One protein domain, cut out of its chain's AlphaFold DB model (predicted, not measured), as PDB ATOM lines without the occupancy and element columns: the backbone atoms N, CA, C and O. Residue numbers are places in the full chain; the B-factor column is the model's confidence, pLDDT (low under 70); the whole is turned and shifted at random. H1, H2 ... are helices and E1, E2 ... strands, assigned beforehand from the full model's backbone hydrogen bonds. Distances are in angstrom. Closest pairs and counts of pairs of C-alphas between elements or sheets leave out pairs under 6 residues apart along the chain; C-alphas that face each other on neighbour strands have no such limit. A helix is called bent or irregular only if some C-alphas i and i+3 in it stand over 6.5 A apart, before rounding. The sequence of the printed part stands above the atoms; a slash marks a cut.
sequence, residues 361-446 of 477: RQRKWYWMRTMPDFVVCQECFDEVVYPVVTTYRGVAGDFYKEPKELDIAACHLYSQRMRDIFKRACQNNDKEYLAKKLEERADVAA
ATOM      1  N   ARG A 361      12.619 -22.308  17.181       89.81
ATOM      2  CA  ARG A 361      12.312 -23.015  15.937       89.81
ATOM      3  C   ARG A 361      11.483 -22.172  14.975       89.81
ATOM      4  O   ARG A 361      10.720 -21.326  15.433       89.81
ATOM      5  N   GLN A 362      11.615 -22.443  13.672       86.81
ATOM      6  CA  GLN A 362      10.743 -21.903  12.609       86.81
ATOM      7  C   GLN A 362      10.586 -20.375  12.669       86.81
ATOM      8  O   GLN A 362       9.501 -19.812  12.522       86.81
ATOM      9  N   ARG A 363      11.693 -19.680  12.950       88.81
ATOM     10  CA  ARG A 363      11.727 -18.216  13.038       88.81
ATOM     11  C   ARG A 363      12.564 -17.649  11.899       88.81
ATOM     12  O   ARG A 363      13.457 -18.312  11.377       88.81
ATOM     13  N   LYS A 364      12.268 -16.408  11.508       93.19
ATOM     14  CA  LYS A 364      13.035 -15.659  10.509       93.19
ATOM     15  C   LYS A 364      14.279 -15.024  11.137       93.19
ATOM     16  O   LYS A 364      14.178 -14.333  12.154       93.19
ATOM     17  N   TRP A 365      15.427 -15.229  10.497       95.19
ATOM     18  CA  TRP A 365      16.743 -14.780  10.943       95.19
ATOM     19  C   TRP A 365      17.482 -14.026   9.842       95.19
ATOM     20  O   TRP A 365      17.516 -14.440   8.681       95.19
ATOM     21  N   TYR A 366      18.120 -12.930  10.234       96.44
ATOM     22  CA  TYR A 366      19.079 -12.213   9.408       96.44
ATOM     23  C   TYR A 366      20.438 -12.891   9.511       96.44
ATOM     24  O   TYR A 366      20.814 -13.371  10.578       96.44
ATOM     25  N   TRP A 367      21.170 -12.937   8.405       95.00
ATOM     26  CA  TRP A 367      22.433 -13.663   8.304       95.00
ATOM     27  C   TRP A 367      23.383 -12.977   7.325       95.00
ATOM     28  O   TRP A 367      22.942 -12.233   6.443       95.00
ATOM     29  N   MET A 368      24.680 -13.224   7.494       94.50
ATOM     30  CA  MET A 368      25.739 -12.692   6.634       94.50
ATOM     31  C   MET A 368      26.019 -13.608   5.438       94.50
ATOM     32  O   MET A 368      25.934 -14.832   5.541       94.50
ATOM     33  N   ARG A 369      26.414 -13.005   4.313       93.25
ATOM     34  CA  ARG A 369      26.847 -13.714   3.100       93.25
ATOM     35  C   ARG A 369      28.124 -14.508   3.325       93.25
ATOM     36  O   ARG A 369      28.204 -15.662   2.924       93.25
ATOM     37  N   THR A 370      29.118 -13.895   3.961       93.12
ATOM     38  CA  THR A 370      30.427 -14.523   4.180       93.12
ATOM     39  C   THR A 370      30.464 -15.414   5.418       93.12
ATOM     40  O   THR A 370      31.381 -16.212   5.555       93.12
ATOM     41  N   MET A 371      29.499 -15.268   6.331       92.62
ATOM     42  CA  MET A 371      29.423 -16.030   7.584       92.62
ATOM     43  C   MET A 371      27.983 -16.484   7.853       92.62
ATOM     44  O   MET A 371      27.276 -15.848   8.638       92.62
ATOM     45  N   PRO A 372      27.523 -17.573   7.213       90.38
ATOM     46  CA  PRO A 372      26.127 -17.985   7.309       90.38
ATOM     47  C   PRO A 372      25.655 -18.426   8.692       90.38
ATOM     48  O   PRO A 372      24.457 -18.358   8.967       90.38
ATOM     49  N   ASP A 373      26.593 -18.837   9.542       88.69
ATOM     50  CA  ASP A 373      26.336 -19.232  10.927       88.69
ATOM     51  C   ASP A 373      26.073 -18.016  11.833       88.69
ATOM     52  O   ASP A 373      25.471 -18.151  12.899       88.69
ATOM     53  N   PHE A 374      26.461 -16.805  11.405       94.06
ATOM     54  CA  PHE A 374      26.188 -15.583  12.151       94.06
ATOM     55  C   PHE A 374      24.756 -15.110  11.918       94.06
ATOM     56  O   PHE A 374      24.458 -14.351  10.992       94.06
ATOM     57  N   VAL A 375      23.868 -15.581  12.789       94.88
ATOM     58  CA  VAL A 375      22.431 -15.312  12.719       94.88
ATOM     59  C   VAL A 375      21.964 -14.328  13.790       94.88
ATOM     60  O   VAL A 375      22.394 -14.360  14.949       94.88
ATOM     61  N   VAL A 376      21.060 -13.432  13.397       95.81
ATOM     62  CA  VAL A 376      20.565 -12.314  14.206       95.81
ATOM     63  C   VAL A 376      19.041 -12.236  14.094       95.81
ATOM     64  O   VAL A 376      18.481 -12.350  13.005       95.81
ATOM     65  N   CYS A 377      18.344 -12.073  15.222       94.44
ATOM     66  CA  CYS A 377      16.890 -11.913  15.219       94.44
ATOM     67  C   CYS A 377      16.500 -10.510  14.722       94.44
ATOM     68  O   CYS A 377      17.310  -9.587  14.767       94.44
ATOM     69  N   GLN A 378      15.245 -10.324  14.308       93.19
ATOM     70  CA  GLN A 378      14.767  -9.035  13.795       93.19
ATOM     71  C   GLN A 378      15.011  -7.857  14.753       93.19
ATOM     72  O   GLN A 378      15.556  -6.844  14.333       93.19
ATOM     73  N   GLU A 379      14.716  -8.013  16.047       91.62
ATOM     74  CA  GLU A 379      14.928  -6.943  17.033       91.62
ATOM     75  C   GLU A 379      16.400  -6.508  17.120       91.62
ATOM     76  O   GLU A 379      16.701  -5.319  17.131       91.62
ATOM     77  N   CYS A 380      17.342  -7.457  17.144       93.12
ATOM     78  CA  CYS A 380      18.767  -7.120  17.202       93.12
ATOM     79  C   CYS A 380      19.297  -6.598  15.861       93.12
ATOM     80  O   CYS A 380      20.226  -5.793  15.854       93.12
ATOM     81  N   PHE A 381      18.720  -7.030  14.738       95.25
ATOM     82  CA  PHE A 381      19.070  -6.505  13.424       95.25
ATOM     83  C   PHE A 381      18.697  -5.023  13.321       95.25
ATOM     84  O   PHE A 381      19.570  -4.207  13.029       95.25
ATOM     85  N   ASP A 382      17.456  -4.669  13.654       92.12
ATOM     86  CA  ASP A 382      16.958  -3.293  13.575       92.12
ATOM     87  C   ASP A 382      17.668  -2.360  14.573       92.12
ATOM     88  O   ASP A 382      17.937  -1.202  14.262       92.12
ATOM     89  N   GLU A 383      18.030  -2.862  15.760       89.56
ATOM     90  CA  GLU A 383      18.737  -2.070  16.774       89.56
ATOM     91  C   GLU A 383      20.236  -1.886  16.510       89.56
ATOM     92  O   GLU A 383      20.798  -0.857  16.885       89.56
ATOM     93  N   VAL A 384      20.917  -2.906  15.977       93.25
ATOM     94  CA  VAL A 384      22.393  -2.960  15.967       93.25
ATOM     95  C   VAL A 384      22.958  -2.910  14.562       93.25
ATOM     96  O   VAL A 384      23.937  -2.207  14.328       93.25
ATOM     97  N   VAL A 385      22.375  -3.669  13.637       95.75
ATOM     98  CA  VAL A 385      22.923  -3.842  12.289       95.75
ATOM     99  C   VAL A 385      22.409  -2.739  11.378       95.75
ATOM    100  O   VAL A 385      23.207  -1.973  10.841       95.75
ATOM    101  N   TYR A 386      21.086  -2.616  11.248       94.56
ATOM    102  CA  TYR A 386      20.420  -1.685  10.339       94.56
ATOM    103  C   TYR A 386      20.929  -0.234  10.451       94.56
ATOM    104  O   TYR A 386      21.273   0.335   9.409       94.56
ATOM    105  N   PRO A 387      21.102   0.354  11.658       93.94
ATOM    106  CA  PRO A 387      21.530   1.748  11.795       93.94
ATOM    107  C   PRO A 387      22.940   2.018  11.263       93.94
ATOM    108  O   PRO A 387      23.301   3.168  11.026       93.94
ATOM    109  N   VAL A 388      23.755   0.972  11.091       93.44
ATOM    110  CA  VAL A 388      25.160   1.099  10.703       93.44
ATOM    111  C   VAL A 388      25.486   0.489   9.339       93.44
ATOM    112  O   VAL A 388      26.629   0.591   8.894       93.44
ATOM    113  N   VAL A 389      24.503  -0.095   8.639       93.00
ATOM    114  CA  VAL A 389      24.684  -0.677   7.293       93.00
ATOM    115  C   VAL A 389      25.222   0.350   6.300       93.00
ATOM    116  O   VAL A 389      26.084   0.030   5.482       93.00
ATOM    117  N   THR A 390      24.724   1.585   6.352       89.56
ATOM    118  CA  THR A 390      25.117   2.651   5.421       89.56
ATOM    119  C   THR A 390      26.538   3.145   5.674       89.56
ATOM    120  O   THR A 390      27.260   3.385   4.706       89.56
ATOM    121  N   THR A 391      26.941   3.240   6.945       91.38
ATOM    122  CA  THR A 391      28.260   3.719   7.382       91.38
ATOM    123  C   THR A 391      29.342   2.648   7.243       91.38
ATOM    124  O   THR A 391      30.407   2.916   6.698       91.38
ATOM    125  N   TYR A 392      29.075   1.416   7.684       91.94
ATOM    126  CA  TYR A 392      30.043   0.313   7.700       91.94
ATOM    127  C   TYR A 392      29.634  -0.797   6.728       91.94
ATOM    128  O   TYR A 392      29.416  -1.951   7.112       91.94
ATOM    129  N   ARG A 393      29.535  -0.449   5.439       89.69
ATOM    130  CA  ARG A 393      29.044  -1.355   4.383       89.69
ATOM    131  C   ARG A 393      29.816  -2.664   4.268       89.69
ATOM    132  O   ARG A 393      29.221  -3.662   3.876       89.69
ATOM    133  N   GLY A 394      31.110  -2.671   4.578       90.94
ATOM    134  CA  GLY A 394      31.921  -3.866   4.381       90.94
ATOM    135  C   GLY A 394      31.548  -5.009   5.327       90.94
ATOM    136  O   GLY A 394      31.437  -6.133   4.855       90.94
ATOM    137  N   VAL A 395      31.234  -4.740   6.602       95.25
ATOM    138  CA  VAL A 395      30.761  -5.766   7.557       95.25
ATOM    139  C   VAL A 395      29.238  -5.766   7.676       95.25
ATOM    140  O   VAL A 395      28.604  -6.777   7.397       95.25
ATOM    141  N   ALA A 396      28.615  -4.640   8.036       95.12
ATOM    142  CA  ALA A 396      27.169  -4.597   8.275       95.12
ATOM    143  C   ALA A 396      26.355  -4.778   6.981       95.12
ATOM    144  O   ALA A 396      25.305  -5.412   6.992       95.12
ATOM    145  N   GLY A 397      26.866  -4.291   5.846       94.25
ATOM    146  CA  GLY A 397      26.253  -4.508   4.530       94.25
ATOM    147  C   GLY A 397      26.435  -5.922   3.969       94.25
ATOM    148  O   GLY A 397      25.922  -6.226   2.890       94.25
ATOM    149  N   ASP A 398      27.154  -6.802   4.667       95.06
ATOM    150  CA  ASP A 398      27.253  -8.208   4.283       95.06
ATOM    151  C   ASP A 398      25.981  -9.002   4.609       95.06
ATOM    152  O   ASP A 398      25.738 -10.039   3.990       95.06
ATOM    153  N   PHE A 399      25.159  -8.497   5.534       96.56
ATOM    154  CA  PHE A 399      23.866  -9.083   5.855       96.56
ATOM    155  C   PHE A 399      22.914  -9.056   4.659       96.56
ATOM    156  O   PHE A 399      22.799  -8.058   3.942       96.56
ATOM    157  N   TYR A 400      22.169 -10.146   4.485       94.25
ATOM    158  CA  TYR A 400      21.009 -10.140   3.605       94.25
ATOM    159  C   TYR A 400      19.922  -9.221   4.167       94.25
ATOM    160  O   TYR A 400      19.657  -9.215   5.367       94.25
ATOM    161  N   LYS A 401      19.278  -8.455   3.279       89.06
ATOM    162  CA  LYS A 401      18.146  -7.587   3.640       89.06
ATOM    163  C   LYS A 401      16.893  -8.378   3.993       89.06
ATOM    164  O   LYS A 401      16.078  -7.899   4.768       89.06
ATOM    165  N   GLU A 402      16.728  -9.550   3.394       92.62
ATOM    166  CA  GLU A 402      15.596 -10.425   3.658       92.62
ATOM    167  C   GLU A 402      16.029 -11.537   4.613       92.62
ATOM    168  O   GLU A 402      17.028 -12.221   4.350       92.62
ATOM    169  N   PRO A 403      15.316 -11.725   5.734       93.69
ATOM    170  CA  PRO A 403      15.625 -12.803   6.649       93.69
ATOM    171  C   PRO A 403      15.162 -14.142   6.063       93.69
ATOM    172  O   PRO A 403      14.126 -14.223   5.400       93.69
ATOM    173  N   LYS A 404      15.900 -15.210   6.364       92.88
ATOM    174  CA  LYS A 404      15.521 -16.585   6.011       92.88
ATOM    175  C   LYS A 404      14.919 -17.297   7.209       92.88
ATOM    176  O   LYS A 404      15.286 -17.016   8.349       92.88
ATOM    177  N   GLU A 405      14.013 -18.228   6.960       93.00
ATOM    178  CA  GLU A 405      13.546 -19.128   8.007       93.00
ATOM    179  C   GLU A 405      14.624 -20.175   8.305       93.00
ATOM    180  O   GLU A 405      15.252 -20.703   7.386       93.00
ATOM    181  N   LEU A 406      14.875 -20.424   9.590       88.94
ATOM    182  CA  LEU A 406      15.777 -21.476  10.049       88.94
ATOM    183  C   LEU A 406      15.035 -22.416  10.994       88.94
ATOM    184  O   LEU A 406      14.232 -21.968  11.818       88.94
ATOM    185  N   ASP A 407      15.365 -23.705  10.902       87.75
ATOM    186  CA  ASP A 407      14.752 -24.759  11.715       87.75
ATOM    187  C   ASP A 407      14.944 -24.522  13.206       87.75
ATOM    188  O   ASP A 407      14.007 -24.704  13.980       87.75
ATOM    189  N   ILE A 408      16.154 -24.123  13.605       89.25
ATOM    190  CA  ILE A 408      16.510 -23.785  14.977       89.25
ATOM    191  C   ILE A 408      17.682 -22.803  14.983       89.25
ATOM    192  O   ILE A 408      18.686 -23.017  14.307       89.25
ATOM    193  N   ALA A 409      17.538 -21.703  15.719       90.81
ATOM    194  CA  ALA A 409      18.602 -20.727  15.928       90.81
ATOM    195  C   ALA A 409      18.336 -19.871  17.177       90.81
ATOM    196  O   ALA A 409      17.203 -19.758  17.639       90.81
ATOM    197  N   ALA A 410      19.375 -19.233  17.699       91.81
ATOM    198  CA  ALA A 410      19.336 -18.190  18.712       91.81
ATOM    199  C   ALA A 410      20.198 -17.010  18.242       91.81
ATOM    200  O   ALA A 410      20.993 -17.115  17.305       91.81
ATOM    201  N   CYS A 411      20.001 -15.847  18.852       93.81
ATOM    202  CA  CYS A 411      20.621 -14.622  18.373       93.81
ATOM    203  C   CYS A 411      22.090 -14.551  18.792       93.81
ATOM    204  O   CYS A 411      22.403 -14.829  19.937       93.81
ATOM    205  N   HIS A 412      22.983 -14.098  17.908       94.62
ATOM    206  CA  HIS A 412      24.382 -13.831  18.275       94.62
ATOM    207  C   HIS A 412      24.635 -12.407  18.786       94.62
ATOM    208  O   HIS A 412      25.688 -12.140  19.348       94.62
ATOM    209  N   LEU A 413      23.695 -11.479  18.587       94.44
ATOM    210  CA  LEU A 413      23.820 -10.071  18.986       94.44
ATOM    211  C   LEU A 413      22.962  -9.719  20.208       94.44
ATOM    212  O   LEU A 413      22.604  -8.557  20.406       94.44
ATOM    213  N   TYR A 414      22.586 -10.697  21.034       90.00
ATOM    214  CA  TYR A 414      21.804 -10.393  22.235       90.00
ATOM    215  C   TYR A 414      22.650  -9.732  23.328       90.00
ATOM    216  O   TYR A 414      22.164  -8.792  23.954       90.00
ATOM    217  N   SER A 415      23.895 -10.176  23.512       90.12
ATOM    218  CA  SER A 415      24.781  -9.721  24.583       90.12
ATOM    219  C   SER A 415      25.484  -8.407  24.255       90.12
ATOM    220  O   SER A 415      25.648  -8.031  23.087       90.12
ATOM    221  N   GLN A 416      25.924  -7.692  25.291       88.38
ATOM    222  CA  GLN A 416      26.660  -6.445  25.107       88.38
ATOM    223  C   GLN A 416      28.051  -6.710  24.521       88.38
ATOM    224  O   GLN A 416      28.453  -6.005  23.592       88.38
ATOM    225  N   ARG A 417      28.741  -7.774  24.956       93.12
ATOM    226  CA  ARG A 417      30.043  -8.149  24.401       93.12
ATOM    227  C   ARG A 417      29.983  -8.387  22.898       93.12
ATOM    228  O   ARG A 417      30.814  -7.846  22.167       93.12
ATOM    229  N   MET A 418      29.027  -9.182  22.411       95.00
ATOM    230  CA  MET A 418      28.944  -9.473  20.977       95.00
ATOM    231  C   MET A 418      28.561  -8.241  20.157       95.00
ATOM    232  O   MET A 418      29.055  -8.078  19.040       95.00
ATOM    233  N   ARG A 419      27.757  -7.328  20.717       95.00
ATOM    234  CA  ARG A 419      27.486  -6.019  20.101       95.00
ATOM    235  C   ARG A 419      28.751  -5.169  19.993       95.00
ATOM    236  O   ARG A 419      28.975  -4.566  18.944       95.00
ATOM    237  N   ASP A 420      29.597  -5.156  21.018       94.69
ATOM    238  CA  ASP A 420      30.859  -4.409  21.007       94.69
ATOM    239  C   ASP A 420      31.886  -5.020  20.043       94.69
ATOM    240  O   ASP A 420      32.570  -4.295  19.316       94.69
ATOM    241  N   ILE A 421      31.951  -6.353  19.970       97.00
ATOM    242  CA  ILE A 421      32.759  -7.085  18.985       97.00
ATOM    243  C   ILE A 421      32.298  -6.750  17.566       97.00
ATOM    244  O   ILE A 421      33.130  -6.390  16.733       97.00
ATOM    245  N   PHE A 422      30.992  -6.814  17.302       97.12
ATOM    246  CA  PHE A 422      30.420  -6.467  16.004       97.12
ATOM    247  C   PHE A 422      30.705  -5.010  15.635       97.12
ATOM    248  O   PHE A 422      31.192  -4.734  14.542       97.12
ATOM    249  N   LYS A 423      30.496  -4.074  16.567       95.88
ATOM    250  CA  LYS A 423      30.806  -2.655  16.367       95.88
ATOM    251  C   LYS A 423      32.280  -2.443  16.021       95.88
ATOM    252  O   LYS A 423      32.576  -1.707  15.083       95.88
ATOM    253  N   ARG A 424      33.198  -3.104  16.733       96.50
ATOM    254  CA  ARG A 424      34.640  -3.036  16.452       96.50
ATOM    255  C   ARG A 424      34.981  -3.620  15.080       96.50
ATOM    256  O   ARG A 424      35.735  -3.000  14.336       96.50
ATOM    257  N   ALA A 425      34.399  -4.765  14.725       97.00
ATOM    258  CA  ALA A 425      34.558  -5.364  13.402       97.00
ATOM    259  C   ALA A 425      34.085  -4.405  12.300       97.00
ATOM    260  O   ALA A 425      34.796  -4.186  11.326       97.00
ATOM    261  N   CYS A 426      32.925  -3.766  12.481       96.69
ATOM    262  CA  CYS A 426      32.408  -2.751  11.566       96.69
ATOM    263  C   CYS A 426      33.350  -1.550  11.418       96.69
ATOM    264  O   CYS A 426      33.624  -1.139  10.293       96.69
ATOM    265  N   GLN A 427      33.859  -1.014  12.530       95.12
ATOM    266  CA  GLN A 427      34.769   0.137  12.538       95.12
ATOM    267  C   GLN A 427      36.091  -0.149  11.819       95.12
ATOM    268  O   GLN A 427      36.594   0.714  11.106       95.12
ATOM    269  N   ASN A 428      36.622  -1.362  11.975       95.88
ATOM    270  CA  ASN A 428      37.888  -1.779  11.368       95.88
ATOM    271  C   ASN A 428      37.713  -2.446   9.996       95.88
ATOM    272  O   ASN A 428      38.698  -2.817   9.367       95.88
ATOM    273  N   ASN A 429      36.468  -2.615   9.542       95.25
ATOM    274  CA  ASN A 429      36.113  -3.399   8.363       95.25
ATOM    275  C   ASN A 429      36.692  -4.833   8.369       95.25
ATOM    276  O   ASN A 429      37.108  -5.356   7.337       95.25
ATOM    277  N   ASP A 430      36.722  -5.466   9.541       96.50
ATOM    278  CA  ASP A 430      37.438  -6.718   9.788       96.50
ATOM    279  C   ASP A 430      36.461  -7.881  10.029       96.50
ATOM    280  O   ASP A 430      35.986  -8.122  11.146       96.50
ATOM    281  N   LYS A 431      36.124  -8.595   8.949       95.31
ATOM    282  CA  LYS A 431      35.253  -9.781   9.007       95.31
ATOM    283  C   LYS A 431      35.946 -10.986   9.633       95.31
ATOM    284  O   LYS A 431      35.266 -11.804  10.247       95.31
ATOM    285  N   GLU A 432      37.261 -11.100   9.479       95.69
ATOM    286  CA  GLU A 432      38.035 -12.226  10.005       95.69
ATOM    287  C   GLU A 432      38.080 -12.176  11.532       95.69
ATOM    288  O   GLU A 432      37.858 -13.190  12.196       95.69
ATOM    289  N   TYR A 433      38.246 -10.982  12.106       96.50
ATOM    290  CA  TYR A 433      38.107 -10.765  13.541       96.50
ATOM    291  C   TYR A 433      36.724 -11.183  14.053       96.50
ATOM    292  O   TYR A 433      36.632 -11.868  15.073       96.50
ATOM    293  N   LEU A 434      35.648 -10.808  13.348       96.50
ATOM    294  CA  LEU A 434      34.292 -11.212  13.728       96.50
ATOM    295  C   LEU A 434      34.120 -12.737  13.666       96.50
ATOM    296  O   LEU A 434      33.609 -13.316  14.622       96.50
ATOM    297  N   ALA A 435      34.598 -13.381  12.597       95.25
ATOM    298  CA  ALA A 435      34.562 -14.836  12.436       95.25
ATOM    299  C   ALA A 435      35.272 -15.546  13.596       95.25
ATOM    300  O   ALA A 435      34.686 -16.404  14.254       95.25
ATOM    301  N   LYS A 436      36.497 -15.115  13.912       96.25
ATOM    302  CA  LYS A 436      37.286 -15.671  15.013       96.25
ATOM    303  C   LYS A 436      36.580 -15.522  16.359       96.25
ATOM    304  O   LYS A 436      36.587 -16.440  17.169       96.25
ATOM    305  N   LYS A 437      35.943 -14.375  16.618       96.38
ATOM    306  CA  LYS A 437      35.188 -14.168  17.865       96.38
ATOM    307  C   LYS A 437      33.912 -14.998  17.952       96.38
ATOM    308  O   LYS A 437      33.522 -15.361  19.059       96.38
ATOM    309  N   LEU A 438      33.283 -15.311  16.823       94.19
ATOM    310  CA  LEU A 438      32.155 -16.242  16.780       94.19
ATOM    311  C   LEU A 438      32.592 -17.683  17.044       94.19
ATOM    312  O   LEU A 438      31.891 -18.394  17.758       94.19
ATOM    313  N   GLU A 439      33.752 -18.089  16.533       93.75
ATOM    314  CA  GLU A 439      34.349 -19.396  16.826       93.75
ATOM    315  C   GLU A 439      34.720 -19.517  18.309       93.75
ATOM    316  O   GLU A 439      34.228 -20.416  18.985       93.75
ATOM    317  N   GLU A 440      35.440 -18.534  18.869       94.81
ATOM    318  CA  GLU A 440      35.751 -18.487  20.309       94.81
ATOM    319  C   GLU A 440      34.481 -18.573  21.178       94.81
ATOM    320  O   GLU A 440      34.475 -19.192  22.240       94.81
ATOM    321  N   ARG A 441      33.391 -17.931  20.737       93.12
ATOM    322  CA  ARG A 441      32.091 -18.007  21.408       93.12
ATOM    323  C   ARG A 441      31.495 -19.405  21.352       93.12
ATOM    324  O   ARG A 441      30.981 -19.878  22.363       93.12
ATOM    325  N   ALA A 442      31.524 -20.028  20.180       89.94
ATOM    326  CA  ALA A 442      31.007 -21.371  19.978       89.94
ATOM    327  C   ALA A 442      31.762 -22.392  20.839       89.94
ATOM    328  O   ALA A 442      31.118 -23.218  21.481       89.94
ATOM    329  N   ASP A 443      33.088 -22.273  20.931       92.31
ATOM    330  CA  ASP A 443      33.929 -23.150  21.750       92.31
ATOM    331  C   ASP A 443      33.571 -23.056  23.238       92.31
ATOM    332  O   ASP A 443      33.379 -24.073  23.908       92.31
ATOM    333  N   VAL A 444      33.414 -21.836  23.761       92.81
ATOM    334  CA  VAL A 444      33.042 -21.620  25.170       92.81
ATOM    335  C   VAL A 444      31.614 -22.094  25.447       92.81
ATOM    336  O   VAL A 444      31.367 -22.749  26.460       92.81
ATOM    337  N   ALA A 445      30.672 -21.818  24.541       89.00
ATOM    338  CA  ALA A 445      29.302 -22.311  24.665       89.00
ATOM    339  C   ALA A 445      29.254 -23.848  24.657       89.00
ATOM    340  O   ALA A 445      28.504 -24.446  25.435       89.00
ATOM    341  N   ALA A 446      30.066 -24.493  23.814       88.75
ATOM    342  CA  ALA A 446      30.184 -25.943  23.747       88.75
ATOM    343  C   ALA A 446      30.791 -26.529  25.033       88.75
ATOM    344  O   ALA A 446      30.252 -27.510  25.547       88.75
TER     345      ALA A 446
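AT A GLANCE: This is residues 361 to 446 of the 477 residues of an uncharacterized protein of Sporothrix brasiliensis 5110 (UniProt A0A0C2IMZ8). A ribbon of two antiparallel strands, E1 and E2, lies at one end, and a helical hairpin, H2 and H3, at the other, with H1 between E1 and H2. A long stretch without a named element, residues 389 to 403, leads from H1 back to E2. The printed part has 86 residues, with three named helices and two named strands in the order E1, H1, E2, H2, H3, a mixed class of helices and strands. It is compact, with a radius of gyration of the C-alphas of 11.9 A, and rounded, spanning 33 by 29 by 22 A.

IN THESE COORDINATES: Find C-alpha 361 at (12.312, -23.015, 15.937); from there E1 runs 15.8 A through residues 361 to 367. Its partner E2 is residues 404 to 409. H1 holds residues 378 to 388, 14.8 A, and is only just irregular: C-alphas 383 and 386 are 6.7 A apart. H2, residues 416 to 428, measures 18.3 A; H3, residues 431 to 446, measures 22.5 A and ends at C-alpha 446, (30.184, -25.943, 23.747).

HOW THE PARTS SIT: Look at E1 and E2, antiparallel at 120 degrees: N 365 and O 404 are 2.8 A apart, within hydrogen-bond range. The closest C-alphas of E1 and H1, Trp 365 and Gln 378, are 6.7 A apart. H1 and H2 are close but not clearly touching, with closest C-alphas Val 384 and Arg 419 at 7.2 A. H2, with residues 421 to 425 alone, touches H3, with residues 431 to 437 alone; their closest C-alphas, Ala 425 and Leu 434, are 5.9 A apart. This hairpin has a shallow tilt of 20 degrees, opposite ways. H1 and H3 are apart. In H2 and H3 every O i to N i+4 pair is within hydrogen-bond range, in H1 4 of 7.

THE WHOLE: The farthest C-alphas, Thr 390 and Ala 446, are 34.3 A apart. The printed part has no cut; the link from H1 to E2 is long. No printed residue has pLDDT under 70.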